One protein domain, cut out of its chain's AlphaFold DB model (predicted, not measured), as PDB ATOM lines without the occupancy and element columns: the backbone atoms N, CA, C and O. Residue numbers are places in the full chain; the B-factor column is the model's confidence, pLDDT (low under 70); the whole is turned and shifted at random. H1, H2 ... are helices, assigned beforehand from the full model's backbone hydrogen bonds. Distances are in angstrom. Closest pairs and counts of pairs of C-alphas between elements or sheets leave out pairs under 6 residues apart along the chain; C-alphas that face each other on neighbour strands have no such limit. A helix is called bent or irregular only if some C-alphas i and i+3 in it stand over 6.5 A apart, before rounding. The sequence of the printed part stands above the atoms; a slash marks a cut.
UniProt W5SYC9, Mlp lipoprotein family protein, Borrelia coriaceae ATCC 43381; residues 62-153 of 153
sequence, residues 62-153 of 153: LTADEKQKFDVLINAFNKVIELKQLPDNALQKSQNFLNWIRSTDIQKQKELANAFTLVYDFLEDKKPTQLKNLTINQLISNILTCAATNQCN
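Overview. This is residues 62 to 153 of the 153 residues of the protein "Mlp lipoprotein family protein" of Borrelia coriaceae ATCC 43381 (UniProt W5SYC9). You will find a flat row of three helices, H2, H1 and H4, with H1 in the middle and the bent H3 crossing the row near one end. The 92 printed residues hold four named helices, H1 to H4 in order, and no named strand: all helix. The whole is only just compact, close to loose: radius of gyration of the C-alphas 14.2 A, spans 38 by 35 by 16 A.

Arrangement. Start at H1, residues 64 to 84. It makes a hairpin with H2, residues 88 to 103, at a shallow tilt of 8 degrees; the closest C-alphas, of Ile 81 and Leu 91, are 7.0 A apart. H3, residues 106 to 125, assigned as one helix by its hydrogen bonds, is bent: C-alphas 115 and 118 are 6.9 A apart. Its arm H3a, residues 106 to 115, touches H1, about perpendicular at 76 degrees; the closest C-alphas, of Phe 70 and Ala 113, are 4.8 A apart. H4, residues 136 to 149, touches H1, closest C-alphas Val 72 and Asn 137, 5.7 A. Each helix or arm has every O i to N i+4 pair within hydrogen-bond range.

Along the chain. Find C-alpha 64 at (-34.267, 23.175, 20.373); H1 runs 30.3 A from there. H4 ends at C-alpha 149, (-33.631, -6.152, 4.965).

Size, cuts and confidence. The printed part has no cut; residues 85 and 153 are under pLDDT 70.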
ATOM      1  N   LEU A  62     -28.349  26.826  17.443       89.31
ATOM      2  CA  LEU A  62     -29.575  26.141  17.027       89.31
ATOM      3  C   LEU A  62     -30.628  26.257  18.131       89.31
ATOM      4  O   LEU A  62     -30.333  26.045  19.310       89.31
ATOM      5  N   THR A  63     -31.866  26.534  17.742       94.69
ATOM      6  CA  THR A  63     -33.023  26.351  18.622       94.69
ATOM      7  C   THR A  63     -33.212  24.866  18.951       94.69
ATOM      8  O   THR A  63     -32.656  23.986  18.289       94.69
ATOM      9  N   ALA A  64     -34.003  24.561  19.982       94.19
ATOM     10  CA  ALA A  64     -34.267  23.175  20.373       94.19
ATOM     11  C   ALA A  64     -34.914  22.357  19.237       94.19
ATOM     12  O   ALA A  64     -34.512  21.219  19.004       94.19
ATOM     13  N   ASP A  65     -35.857  22.960  18.507       93.69
ATOM     14  CA  ASP A  65     -36.527  22.336  17.361       93.69
ATOM     15  C   ASP A  65     -35.559  22.092  16.191       93.69
ATOM     16  O   ASP A  65     -35.454  20.970  15.690       93.69
ATOM     17  N   GLU A  66     -34.769  23.104  15.809       93.81
ATOM     18  CA  GLU A  66     -33.758  22.960  14.752       93.81
ATOM     19  C   GLU A  66     -32.738  21.874  15.105       93.81
ATOM     20  O   GLU A  66     -32.406  21.035  14.268       93.81
ATOM     21  N   LYS A  67     -32.270  21.854  16.358       94.38
ATOM     22  CA  LYS A  67     -31.334  20.839  16.843       94.38
ATOM     23  C   LYS A  67     -31.936  19.441  16.755       94.38
ATOM     24  O   LYS A  67     -31.284  18.536  16.247       94.38
ATOM     25  N   GLN A  68     -33.181  19.264  17.192       94.81
ATOM     26  CA  GLN A  68     -33.869  17.977  17.114       94.81
ATOM     27  C   GLN A  68     -33.973  17.476  15.668       94.81
ATOM     28  O   GLN A  68     -33.637  16.325  15.387       94.81
ATOM     29  N   LYS A  69     -34.397  18.334  14.738       91.69
ATOM     30  CA  LYS A  69     -34.511  17.995  13.311       91.69
ATOM     31  C   LYS A  69     -33.155  17.674  12.689       91.69
ATOM     32  O   LYS A  69     -33.032  16.700  11.946       91.69
ATOM     33  N   PHE A  70     -32.133  18.457  13.020       91.50
ATOM     34  CA  PHE A  70     -30.764  18.223  12.578       91.50
ATOM     35  C   PHE A  70     -30.223  16.883  13.092       91.50
ATOM     36  O   PHE A  70     -29.741  16.076  12.299       91.50
ATOM     37  N   ASP A  71     -30.380  16.593  14.382       93.38
ATOM     38  CA  ASP A  71     -29.953  15.326  14.983       93.38
ATOM     39  C   ASP A  71     -30.667  14.134  14.329       93.38
ATOM     40  O   ASP A  71     -30.052  13.101  14.056       93.38
ATOM     41  N   VAL A  72     -31.954  14.286  14.007       91.81
ATOM     42  CA  VAL A  72     -32.734  13.260  13.306       91.81
ATOM     43  C   VAL A  72     -32.206  13.002  11.900       91.81
ATOM     44  O   VAL A  72     -32.013  11.848  11.510       91.81
ATOM     45  N   LEU A  73     -31.920  14.060  11.146       88.75
ATOM     46  CA  LEU A  73     -31.326  13.944   9.820       88.75
ATOM     47  C   LEU A  73     -29.963  13.239   9.877       88.75
ATOM     48  O   LEU A  73     -29.688  12.333   9.090       88.75
ATOM     49  N   ILE A  74     -29.118  13.625  10.830       90.94
ATOM     50  CA  ILE A  74     -27.799  13.030  11.039       90.94
ATOM     51  C   ILE A  74     -27.909  11.541  11.393       90.94
ATOM     52  O   ILE A  74     -27.165  10.717  10.853       90.94
ATOM     53  N   ASN A  75     -28.856  11.177  12.257       91.19
ATOM     54  CA  ASN A  75     -29.116   9.783  12.605       91.19
ATOM     55  C   ASN A  75     -29.611   8.976  11.403       91.19
ATOM     56  O   ASN A  75     -29.168   7.844  11.210       91.19
ATOM     57  N   ALA A  76     -30.460   9.561  10.554       85.12
ATOM     58  CA  ALA A  76     -30.908   8.923   9.322       85.12
ATOM     59  C   ALA A  76     -29.729   8.622   8.381       85.12
ATOM     60  O   ALA A  76     -29.608   7.501   7.890       85.12
ATOM     61  N   PHE A  77     -28.816   9.581   8.182       86.06
ATOM     62  CA  PHE A  77     -27.607   9.354   7.385       86.06
ATOM     63  C   PHE A  77     -26.705   8.270   7.980       86.06
ATOM     64  O   PHE A  77     -26.291   7.368   7.253       86.06
ATOM     65  N   ASN A  78     -26.438   8.319   9.289       87.94
ATOM     66  CA  ASN A  78     -25.666   7.281   9.977       87.94
ATOM     67  C   ASN A  78     -26.290   5.894   9.750       87.94
ATOM     68  O   ASN A  78     -25.579   4.944   9.425       87.94
ATOM     69  N   LYS A  79     -27.623   5.789   9.844       85.56
ATOM     70  CA  LYS A  79     -28.330   4.522   9.646       85.56
ATOM     71  C   LYS A  79     -28.241   4.017   8.207       85.56
ATOM     72  O   LYS A  79     -28.059   2.824   7.988       85.56
ATOM     73  N   VAL A  80     -28.330   4.905   7.215       81.12
ATOM     74  CA  VAL A  80     -28.134   4.531   5.803       81.12
ATOM     75  C   VAL A  80     -26.724   3.988   5.572       81.12
ATOM     76  O   VAL A  80     -26.575   2.974   4.893       81.12
ATOM     77  N   ILE A  81     -25.704   4.630   6.147       82.56
ATOM     78  CA  ILE A  81     -24.307   4.189   6.037       82.56
ATOM     79  C   ILE A  81     -24.128   2.795   6.651       82.56
ATOM     80  O   ILE A  81     -23.537   1.927   6.011       82.56
ATOM     81  N   GLU A  82     -24.679   2.570   7.847       86.00
ATOM     82  CA  GLU A  82     -24.663   1.273   8.538       86.00
ATOM     83  C   GLU A  82     -25.310   0.166   7.686       86.00
ATOM     84  O   GLU A  82     -24.739  -0.908   7.512       86.00
ATOM     85  N   LEU A  83     -26.486   0.436   7.109       78.88
ATOM     86  CA  LEU A  83     -27.264  -0.563   6.368       78.88
ATOM     87  C   LEU A  83     -26.699  -0.883   4.980       78.88
ATOM     88  O   LEU A  83     -26.869  -1.999   4.491       78.88
ATOM     89  N   LYS A  84     -26.083   0.090   4.302       74.81
ATOM     90  CA  LYS A  84     -25.692  -0.055   2.891       74.81
ATOM     91  C   LYS A  84     -24.365  -0.775   2.669       74.81
ATOM     92  O   LYS A  84     -24.075  -1.046   1.507       74.81
ATOM     93  N   GLN A  85     -23.587  -1.064   3.721       68.88
ATOM     94  CA  GLN A  85     -22.237  -1.649   3.616       68.88
ATOM     95  C   GLN A  85     -21.438  -1.001   2.473       68.88
ATOM     96  O   GLN A  85     -20.997  -1.658   1.531       68.88
ATOM     97  N   LEU A  86     -21.368   0.333   2.501       72.56
ATOM     98  CA  LEU A  86     -20.746   1.110   1.435       72.56
ATOM     99  C   LEU A  86     -19.284   0.674   1.235       72.56
ATOM    100  O   LEU A  86     -18.604   0.416   2.228       72.56
ATOM    101  N   PRO A  87     -18.771   0.653  -0.010       75.25
ATOM    102  CA  PRO A  87     -17.347   0.435  -0.239       75.25
ATOM    103  C   PRO A  87     -16.529   1.533   0.456       75.25
ATOM    104  O   PRO A  87     -16.992   2.674   0.565       75.25
ATOM    105  N   ASP A  88     -15.310   1.205   0.893       81.38
ATOM    106  CA  ASP A  88     -14.484   2.052   1.771       81.38
ATOM    107  C   ASP A  88     -14.367   3.509   1.301       81.38
ATOM    108  O   ASP A  88     -14.462   4.445   2.095       81.38
ATOM    109  N   ASN A  89     -14.244   3.733  -0.010       76.38
ATOM    110  CA  ASN A  89     -14.153   5.074  -0.584       76.38
ATOM    111  C   ASN A  89     -15.444   5.899  -0.406       76.38
ATOM    112  O   ASN A  89     -15.389   7.100  -0.136       76.38
ATOM    113  N   ALA A  90     -16.613   5.278  -0.575       76.31
ATOM    114  CA  ALA A  90     -17.912   5.916  -0.397       76.31
ATOM    115  C   ALA A  90     -18.237   6.094   1.091       76.31
ATOM    116  O   ALA A  90     -18.796   7.124   1.478       76.31
ATOM    117  N   LEU A  91     -17.829   5.133   1.924       78.38
ATOM    118  CA  LEU A  91     -17.919   5.222   3.376       78.38
ATOM    119  C   LEU A  91     -17.117   6.419   3.901       78.38
ATOM    120  O   LEU A  91     -17.680   7.284   4.571       78.38
ATOM    121  N   GLN A  92     -15.842   6.528   3.521       80.19
ATOM    122  CA  GLN A  92     -14.966   7.625   3.933       80.19
ATOM    123  C   GLN A  92     -15.513   8.989   3.493       80.19
ATOM    124  O   GLN A  92     -15.541   9.932   4.282       80.19
ATOM    125  N   LYS A  93     -16.005   9.108   2.251       79.25
ATOM    126  CA  LYS A  93     -16.641  10.348   1.769       79.25
ATOM    127  C   LYS A  93     -17.871  10.719   2.593       79.25
ATOM    128  O   LYS A  93     -18.014  11.876   2.976       79.25
ATOM    129  N   SER A  94     -18.725   9.743   2.898       77.38
ATOM    130  CA  SER A  94     -19.937   9.959   3.696       77.38
ATOM    131  C   SER A  94     -19.601  10.371   5.135       77.38
ATOM    132  O   SER A  94     -20.222  11.279   5.680       77.38
ATOM    133  N   GLN A  95     -18.575   9.764   5.737       82.81
ATOM    134  CA  GLN A  95     -18.085  10.136   7.067       82.81
ATOM    135  C   GLN A  95     -17.479  11.543   7.085       82.81
ATOM    136  O   GLN A  95     -17.821  12.339   7.956       82.81
ATOM    137  N   ASN A  96     -16.634  11.881   6.106       80.81
ATOM    138  CA  ASN A  96     -16.061  13.222   5.970       80.81
ATOM    139  C   ASN A  96     -17.152  14.278   5.828       80.81
ATOM    140  O   ASN A  96     -17.101  15.320   6.476       80.81
ATOM    141  N   PHE A  97     -18.159  13.982   5.016       82.00
ATOM    142  CA  PHE A  97     -19.317  14.831   4.831       82.00
ATOM    143  C   PHE A  97     -20.091  15.059   6.140       82.00
ATOM    144  O   PHE A  97     -20.355  16.202   6.507       82.00
ATOM    145  N   LEU A  98     -20.395  13.997   6.892       84.12
ATOM    146  CA  LEU A  98     -21.086  14.125   8.177       84.12
ATOM    147  C   LEU A  98     -20.244  14.864   9.225       84.12
ATOM    148  O   LEU A  98     -20.782  15.658   9.995       84.12
ATOM    149  N   ASN A  99     -18.931  14.645   9.251       86.88
ATOM    150  CA  ASN A  99     -18.019  15.379  10.128       86.88
ATOM    151  C   ASN A  99     -17.962  16.861   9.756       86.88
ATOM    152  O   ASN A  99     -17.990  17.718  10.640       86.88
ATOM    153  N   TRP A 100     -17.953  17.172   8.459       86.44
ATOM    154  CA  TRP A 100     -18.014  18.542   7.968       86.44
ATOM    155  C   TRP A 100     -19.334  19.214   8.358       86.44
ATOM    156  O   TRP A 100     -19.305  20.299   8.923       86.44
ATOM    157  N   ILE A 101     -20.487  18.562   8.176       82.62
ATOM    158  CA  ILE A 101     -21.782  19.139   8.580       82.62
ATOM    159  C   ILE A 101     -21.884  19.358  10.095       82.62
ATOM    160  O   ILE A 101     -22.493  20.329  10.532       82.62
ATOM    161  N   ARG A 102     -21.280  18.498  10.917       87.50
ATOM    162  CA  ARG A 102     -21.268  18.694  12.379       87.50
ATOM    163  C   ARG A 102     -20.334  19.817  12.833       87.50
ATOM    164  O   ARG A 102     -20.566  20.403  13.884       87.50
ATOM    165  N   SER A 103     -19.274  20.086  12.071       85.25
ATOM    166  CA  SER A 103     -18.251  21.088  12.406       85.25
ATOM    167  C   SER A 103     -18.409  22.412  11.655       85.25
ATOM    168  O   SER A 103     -17.734  23.384  11.987       85.25
ATOM    169  N   THR A 104     -19.286  22.473  10.649       80.62
ATOM    170  CA  THR A 104     -19.549  23.700   9.894       80.62
ATOM    171  C   THR A 104     -20.317  24.719  10.731       80.62
ATOM    172  O   THR A 104     -20.970  24.379  11.718       80.62
ATOM    173  N   ASP A 105     -20.278  25.967  10.266       84.88
ATOM    174  CA  ASP A 105     -21.014  27.092  10.832       84.88
ATOM    175  C   ASP A 105     -22.498  26.786  11.114       84.88
ATOM    176  O   ASP A 105     -23.189  26.121  10.332       84.88
ATOM    177  N   ILE A 106     -22.982  27.323  12.235       89.00
ATOM    178  CA  ILE A 106     -24.324  27.087  12.776       89.00
ATOM    179  C   ILE A 106     -25.417  27.524  11.798       89.00
ATOM    180  O   ILE A 106     -26.459  26.872  11.734       89.00
ATOM    181  N   GLN A 107     -25.186  28.548  10.972       84.56
ATOM    182  CA  GLN A 107     -26.145  28.970   9.955       84.56
ATOM    183  C   GLN A 107     -26.419  27.860   8.932       84.56
ATOM    184  O   GLN A 107     -27.567  27.650   8.550       84.56
ATOM    185  N   LYS A 108     -25.400  27.086   8.540       83.25
ATOM    186  CA  LYS A 108     -25.591  25.960   7.611       83.25
ATOM    187  C   LYS A 108     -26.313  24.790   8.269       83.25
ATOM    188  O   LYS A 108     -27.107  24.113   7.621       83.25
ATOM    189  N   GLN A 109     -26.071  24.563   9.560       86.50
ATOM    190  CA  GLN A 109     -26.818  23.559  10.322       86.50
ATOM    191  C   GLN A 109     -28.305  23.940  10.409       86.50
ATOM    192  O   GLN A 109     -29.165  23.084  10.203       86.50
ATOM    193  N   LYS A 110     -28.607  25.233  10.604       86.12
ATOM    194  CA  LYS A 110     -29.974  25.781  10.564       86.12
ATOM    195  C   LYS A 110     -30.625  25.607   9.204       86.12
ATOM    196  O   LYS A 110     -31.743  25.113   9.122       86.12
ATOM    197  N   GLU A 111     -29.934  25.980   8.130       85.12
ATOM    198  CA  GLU A 111     -30.433  25.808   6.762       85.12
ATOM    199  C   GLU A 111     -30.807  24.354   6.482       85.12
ATOM    200  O   GLU A 111     -31.867  24.080   5.922       85.12
ATOM    201  N   LEU A 112     -29.980  23.418   6.941       83.31
ATOM    202  CA  LEU A 112     -30.237  22.000   6.769       83.31
ATOM    203  C   LEU A 112     -31.423  21.505   7.613       83.31
ATOM    204  O   LEU A 112     -32.267  20.771   7.101       83.31
ATOM    205  N   ALA A 113     -31.519  21.923   8.877       86.88
ATOM    206  CA  ALA A 113     -32.659  21.609   9.742       86.88
ATOM    207  C   ALA A 113     -33.977  22.153   9.162       86.88
ATOM    208  O   ALA A 113     -34.993  21.453   9.113       86.88
ATOM    209  N   ASN A 114     -33.942  23.380   8.643       83.50
ATOM    210  CA  ASN A 114     -35.083  24.032   8.014       83.50
ATOM    211  C   ASN A 114     -35.470  23.336   6.702       83.50
ATOM    212  O   ASN A 114     -36.646  23.052   6.488       83.50
ATOM    213  N   ALA A 115     -34.501  22.954   5.866       83.56
ATOM    214  CA  ALA A 115     -34.762  22.172   4.657       83.56
ATOM    215  C   ALA A 115     -35.358  20.788   4.970       83.56
ATOM    216  O   ALA A 115     -36.207  20.287   4.230       83.56
ATOM    217  N   PHE A 116     -34.945  20.173   6.081       83.62
ATOM    218  CA  PHE A 116     -35.463  18.882   6.525       83.62
ATOM    219  C   PHE A 116     -36.848  18.964   7.185       83.62
ATOM    220  O   PHE A 116     -37.550  17.954   7.236       83.62
ATOM    221  N   THR A 117     -37.282  20.149   7.627       85.25
ATOM    222  CA  THR A 117     -38.549  20.350   8.356       85.25
ATOM    223  C   THR A 117     -39.746  19.747   7.623       85.25
ATOM    224  O   THR A 117     -40.505  19.001   8.226       85.25
ATOM    225  N   LEU A 118     -39.871  19.947   6.307       81.81
ATOM    226  CA  LEU A 118     -41.006  19.407   5.547       81.81
ATOM    227  C   LEU A 118     -41.080  17.871   5.582       81.81
ATOM    228  O   LEU A 118     -42.164  17.293   5.628       81.81
ATOM    229  N   VAL A 119     -39.929  17.196   5.552       79.12
ATOM    230  CA  VAL A 119     -39.874  15.733   5.662       79.12
ATOM    231  C   VAL A 119     -40.165  15.304   7.093       79.12
ATOM    232  O   VAL A 119     -40.911  14.350   7.299       79.12
ATOM    233  N   TYR A 120     -39.593  16.009   8.066       84.25
ATOM    234  CA  TYR A 120     -39.798  15.745   9.484       84.25
ATOM    235  C   TYR A 120     -41.281  15.837   9.874       84.25
ATOM    236  O   TYR A 120     -41.834  14.876  10.405       84.25
ATOM    237  N   ASP A 121     -41.935  16.944   9.528       84.19
ATOM    238  CA  ASP A 121     -43.339  17.203   9.850       84.19
ATOM    239  C   ASP A 121     -44.252  16.195   9.150       84.19
ATOM    240  O   ASP A 121     -45.164  15.646   9.759       84.19
ATOM    241  N   PHE A 122     -43.960  15.850   7.889       80.94
ATOM    242  CA  PHE A 122     -44.697  14.797   7.193       80.94
ATOM    243  C   PHE A 122     -44.625  13.453   7.929       80.94
ATOM    244  O   PHE A 122     -45.615  12.720   7.973       80.94
ATOM    245  N   LEU A 123     -43.460  13.100   8.478       77.12
ATOM    246  CA  LEU A 123     -43.283  11.848   9.209       77.12
ATOM    247  C   LEU A 123     -44.014  11.858  10.554       77.12
ATOM    248  O   LEU A 123     -44.586  10.828  10.909       77.12
ATOM    249  N   GLU A 124     -44.035  12.987  11.267       83.69
ATOM    250  CA  GLU A 124     -44.841  13.147  12.489       83.69
ATOM    251  C   GLU A 124     -46.341  13.066  12.178       83.69
ATOM    252  O   GLU A 124     -47.053  12.277  12.799       83.69
ATOM    253  N   ASP A 125     -46.810  13.783  11.156       79.62
ATOM    254  CA  ASP A 125     -48.227  13.844  10.784       79.62
ATOM    255  C   ASP A 125     -48.764  12.512  10.253       79.62
ATOM    256  O   ASP A 125     -49.913  12.137  10.500       79.62
ATOM    257  N   LYS A 126     -47.958  11.787   9.468       75.38
ATOM    258  CA  LYS A 126     -48.368  10.504   8.873       75.38
ATOM    259  C   LYS A 126     -48.137   9.308   9.775       75.38
ATOM    260  O   LYS A 126     -48.468   8.190   9.377       75.38
ATOM    261  N   LYS A 127     -47.607   9.523  10.973       73.38
ATOM    262  CA  LYS A 127     -47.373   8.473  11.953       73.38
ATOM    263  C   LYS A 127     -48.697   7.807  12.349       73.38
ATOM    264  O   LYS A 127     -49.568   8.454  12.938       73.38
ATOM    265  N   PRO A 128     -48.888   6.509  12.049       72.19
ATOM    266  CA  PRO A 128     -50.082   5.783  12.458       72.19
ATOM    267  C   PRO A 128     -50.255   5.820  13.976       72.19
ATOM    268  O   PRO A 128     -49.277   5.790  14.722       72.19
ATOM    269  N   THR A 129     -51.502   5.793  14.455       76.56
ATOM    270  CA  THR A 129     -51.795   5.822  15.903       76.56
ATOM    271  C   THR A 129     -51.099   4.690  16.669       76.56
ATOM    272  O   THR A 129     -50.664   4.889  17.798       76.56
ATOM    273  N   GLN A 130     -50.918   3.536  16.023       71.94
ATOM    274  CA  GLN A 130     -50.209   2.373  16.564       71.94
ATOM    275  C   GLN A 130     -48.700   2.615  16.769       71.94
ATOM    276  O   GLN A 130     -48.083   1.940  17.584       71.94
ATOM    277  N   LEU A 131     -48.112   3.596  16.074       74.00
ATOM    278  CA  LEU A 131     -46.691   3.948  16.146       74.00
ATOM    279  C   LEU A 131     -46.435   5.226  16.955       74.00
ATOM    280  O   LEU A 131     -45.301   5.695  16.997       74.00
ATOM    281  N   LYS A 132     -47.451   5.794  17.623       76.19
ATOM    282  CA  LYS A 132     -47.326   7.040  18.407       76.19
ATOM    283  C   LYS A 132     -46.243   6.983  19.484       76.19
ATOM    284  O   LYS A 132     -45.627   8.005  19.761       76.19
ATOM    285  N   ASN A 133     -45.992   5.797  20.033       84.12
ATOM    286  CA  ASN A 133     -44.983   5.583  21.069       84.12
ATOM    287  C   ASN A 133     -43.543   5.610  20.529       84.12
ATOM    288  O   ASN A 133     -42.610   5.756  21.314       84.12
ATOM    289  N   LEU A 134     -43.341   5.460  19.215       84.19
ATOM    290  CA  LEU A 134     -42.011   5.540  18.610       84.19
ATOM    291  C   LEU A 134     -41.595   6.996  18.453       84.19
ATOM    292  O   LEU A 134     -42.390   7.841  18.071       84.19
ATOM    293  N   THR A 135     -40.329   7.307  18.668       90.75
ATOM    294  CA  THR A 135     -39.757   8.593  18.244       90.75
ATOM    295  C   THR A 135     -39.616   8.643  16.717       90.75
ATOM    296  O   THR A 135     -39.554   7.597  16.068       90.75
ATOM    297  N   ILE A 136     -39.501   9.835  16.115       87.00
ATOM    298  CA  ILE A 136     -39.212   9.950  14.670       87.00
ATOM    299  C   ILE A 136     -37.917   9.246  14.280       87.00
ATOM    300  O   ILE A 136     -37.867   8.591  13.244       87.00
ATOM    301  N   ASN A 137     -36.894   9.309  15.131       88.81
ATOM    302  CA  ASN A 137     -35.654   8.573  14.904       88.81
ATOM    303  C   ASN A 137     -35.891   7.065  14.795       88.81
ATOM    304  O   ASN A 137     -35.383   6.427  13.873       88.81
ATOM    305  N   GLN A 138     -36.690   6.498  15.700       88.56
ATOM    306  CA  GLN A 138     -37.047   5.080  15.648       88.56
ATOM    307  C   GLN A 138     -37.895   4.762  14.416       88.56
ATOM    308  O   GLN A 138     -37.616   3.781  13.736       88.56
ATOM    309  N   LEU A 139     -38.870   5.612  14.080       83.94
ATOM    310  CA  LEU A 139     -39.697   5.446  12.887       83.94
ATOM    311  C   LEU A 139     -38.842   5.407  11.612       83.94
ATOM    312  O   LEU A 139     -38.949   4.470  10.826       83.94
ATOM    313  N   ILE A 140     -37.957   6.390  11.425       82.94
ATOM    314  CA  ILE A 140     -37.047   6.446  10.276       82.94
ATOM    315  C   ILE A 140     -36.126   5.226  10.266       82.94
ATOM    316  O   ILE A 140     -35.978   4.585   9.229       82.94
ATOM    317  N   SER A 141     -35.538   4.868  11.410       83.50
ATOM    318  CA  SER A 141     -34.663   3.699  11.518       83.50
ATOM    319  C   SER A 141     -35.381   2.403  11.131       83.50
ATOM    320  O   SER A 141     -34.824   1.601  10.377       83.50
ATOM    321  N   ASN A 142     -36.623   2.206  11.583       80.62
ATOM    322  CA  ASN A 142     -37.432   1.038  11.237       80.62
ATOM    323  C   ASN A 142     -37.769   1.018   9.744       80.62
ATOM    324  O   ASN A 142     -37.586  -0.013   9.100       80.62
ATOM    325  N   ILE A 143     -38.185   2.154   9.170       80.00
ATOM    326  CA  ILE A 143     -38.478   2.276   7.732       80.00
ATOM    327  C   ILE A 143     -37.238   1.942   6.897       80.00
ATOM    328  O   ILE A 143     -37.325   1.164   5.947       80.00
ATOM    329  N   LEU A 144     -36.079   2.505   7.249       79.00
ATOM    330  CA  LEU A 144     -34.825   2.258   6.540       79.00
ATOM    331  C   LEU A 144     -34.383   0.796   6.659       79.00
ATOM    332  O   LEU A 144     -33.959   0.206   5.667       79.00
ATOM    333  N   THR A 145     -34.519   0.205   7.847       78.50
ATOM    334  CA  THR A 145     -34.183  -1.206   8.088       78.50
ATOM    335  C   THR A 145     -35.100  -2.120   7.280       78.50
ATOM    336  O   THR A 145     -34.602  -2.929   6.507       78.50
ATOM    337  N   CYS A 146     -36.417  -1.916   7.349       76.25
ATOM    338  CA  CYS A 146     -37.421  -2.610   6.539       76.25
ATOM    339  C   CYS A 146     -37.100  -2.531   5.043       76.25
ATOM    340  O   CYS A 146     -37.090  -3.552   4.361       76.25
ATOM    341  N   ALA A 147     -36.752  -1.347   4.534       73.06
ATOM    342  CA  ALA A 147     -36.392  -1.172   3.129       73.06
ATOM    343  C   ALA A 147     -35.083  -1.883   2.735       73.06
ATOM    344  O   ALA A 147     -34.914  -2.248   1.573       73.06
ATOM    345  N   ALA A 148     -34.145  -2.057   3.669       71.88
ATOM    346  CA  ALA A 148     -32.858  -2.698   3.412       71.88
ATOM    347  C   ALA A 148     -32.899  -4.227   3.578       71.88
ATOM    348  O   ALA A 148     -32.237  -4.934   2.823       71.88
ATOM    349  N   THR A 149     -33.655  -4.736   4.553       74.75
ATOM    350  CA  THR A 149     -33.631  -6.152   4.965       74.75
ATOM    351  C   THR A 149     -34.951  -6.888   4.732       74.75
ATOM    352  O   THR A 149     -35.012  -8.096   4.945       74.75
ATOM    353  N   ASN A 150     -36.008  -6.193   4.298       71.69
ATOM    354  CA  ASN A 150     -37.394  -6.682   4.241       71.69
ATOM    355  C   ASN A 150     -37.969  -7.120   5.606       71.69
ATOM    356  O   ASN A 150     -39.000  -7.790   5.652       71.69
ATOM    357  N   GLN A 151     -37.333  -6.740   6.720       72.19
ATOM    358  CA  GLN A 151     -37.841  -6.970   8.076       72.19
ATOM    359  C   GLN A 151     -38.466  -5.682   8.616       72.19
ATOM    360  O   GLN A 151     -37.763  -4.729   8.955       72.19
ATOM    361  N   CYS A 152     -39.795  -5.644   8.665       70.88
ATOM    362  CA  CYS A 152     -40.558  -4.450   9.012       70.88
ATOM    363  C   CYS A 152     -41.163  -4.609  10.409       70.88
ATOM    364  O   CYS A 152     -42.035  -5.455  10.599       70.88
ATOM    365  N   ASN A 153     -40.668  -3.801  11.355       58.50
ATOM    366  CA  ASN A 153     -41.104  -3.741  12.755       58.50
ATOM    367  C   ASN A 153     -41.881  -2.456  13.043       58.50
ATOM    368  O   ASN A 153     -41.372  -1.368  12.671       58.50
TER     369      ASN A 153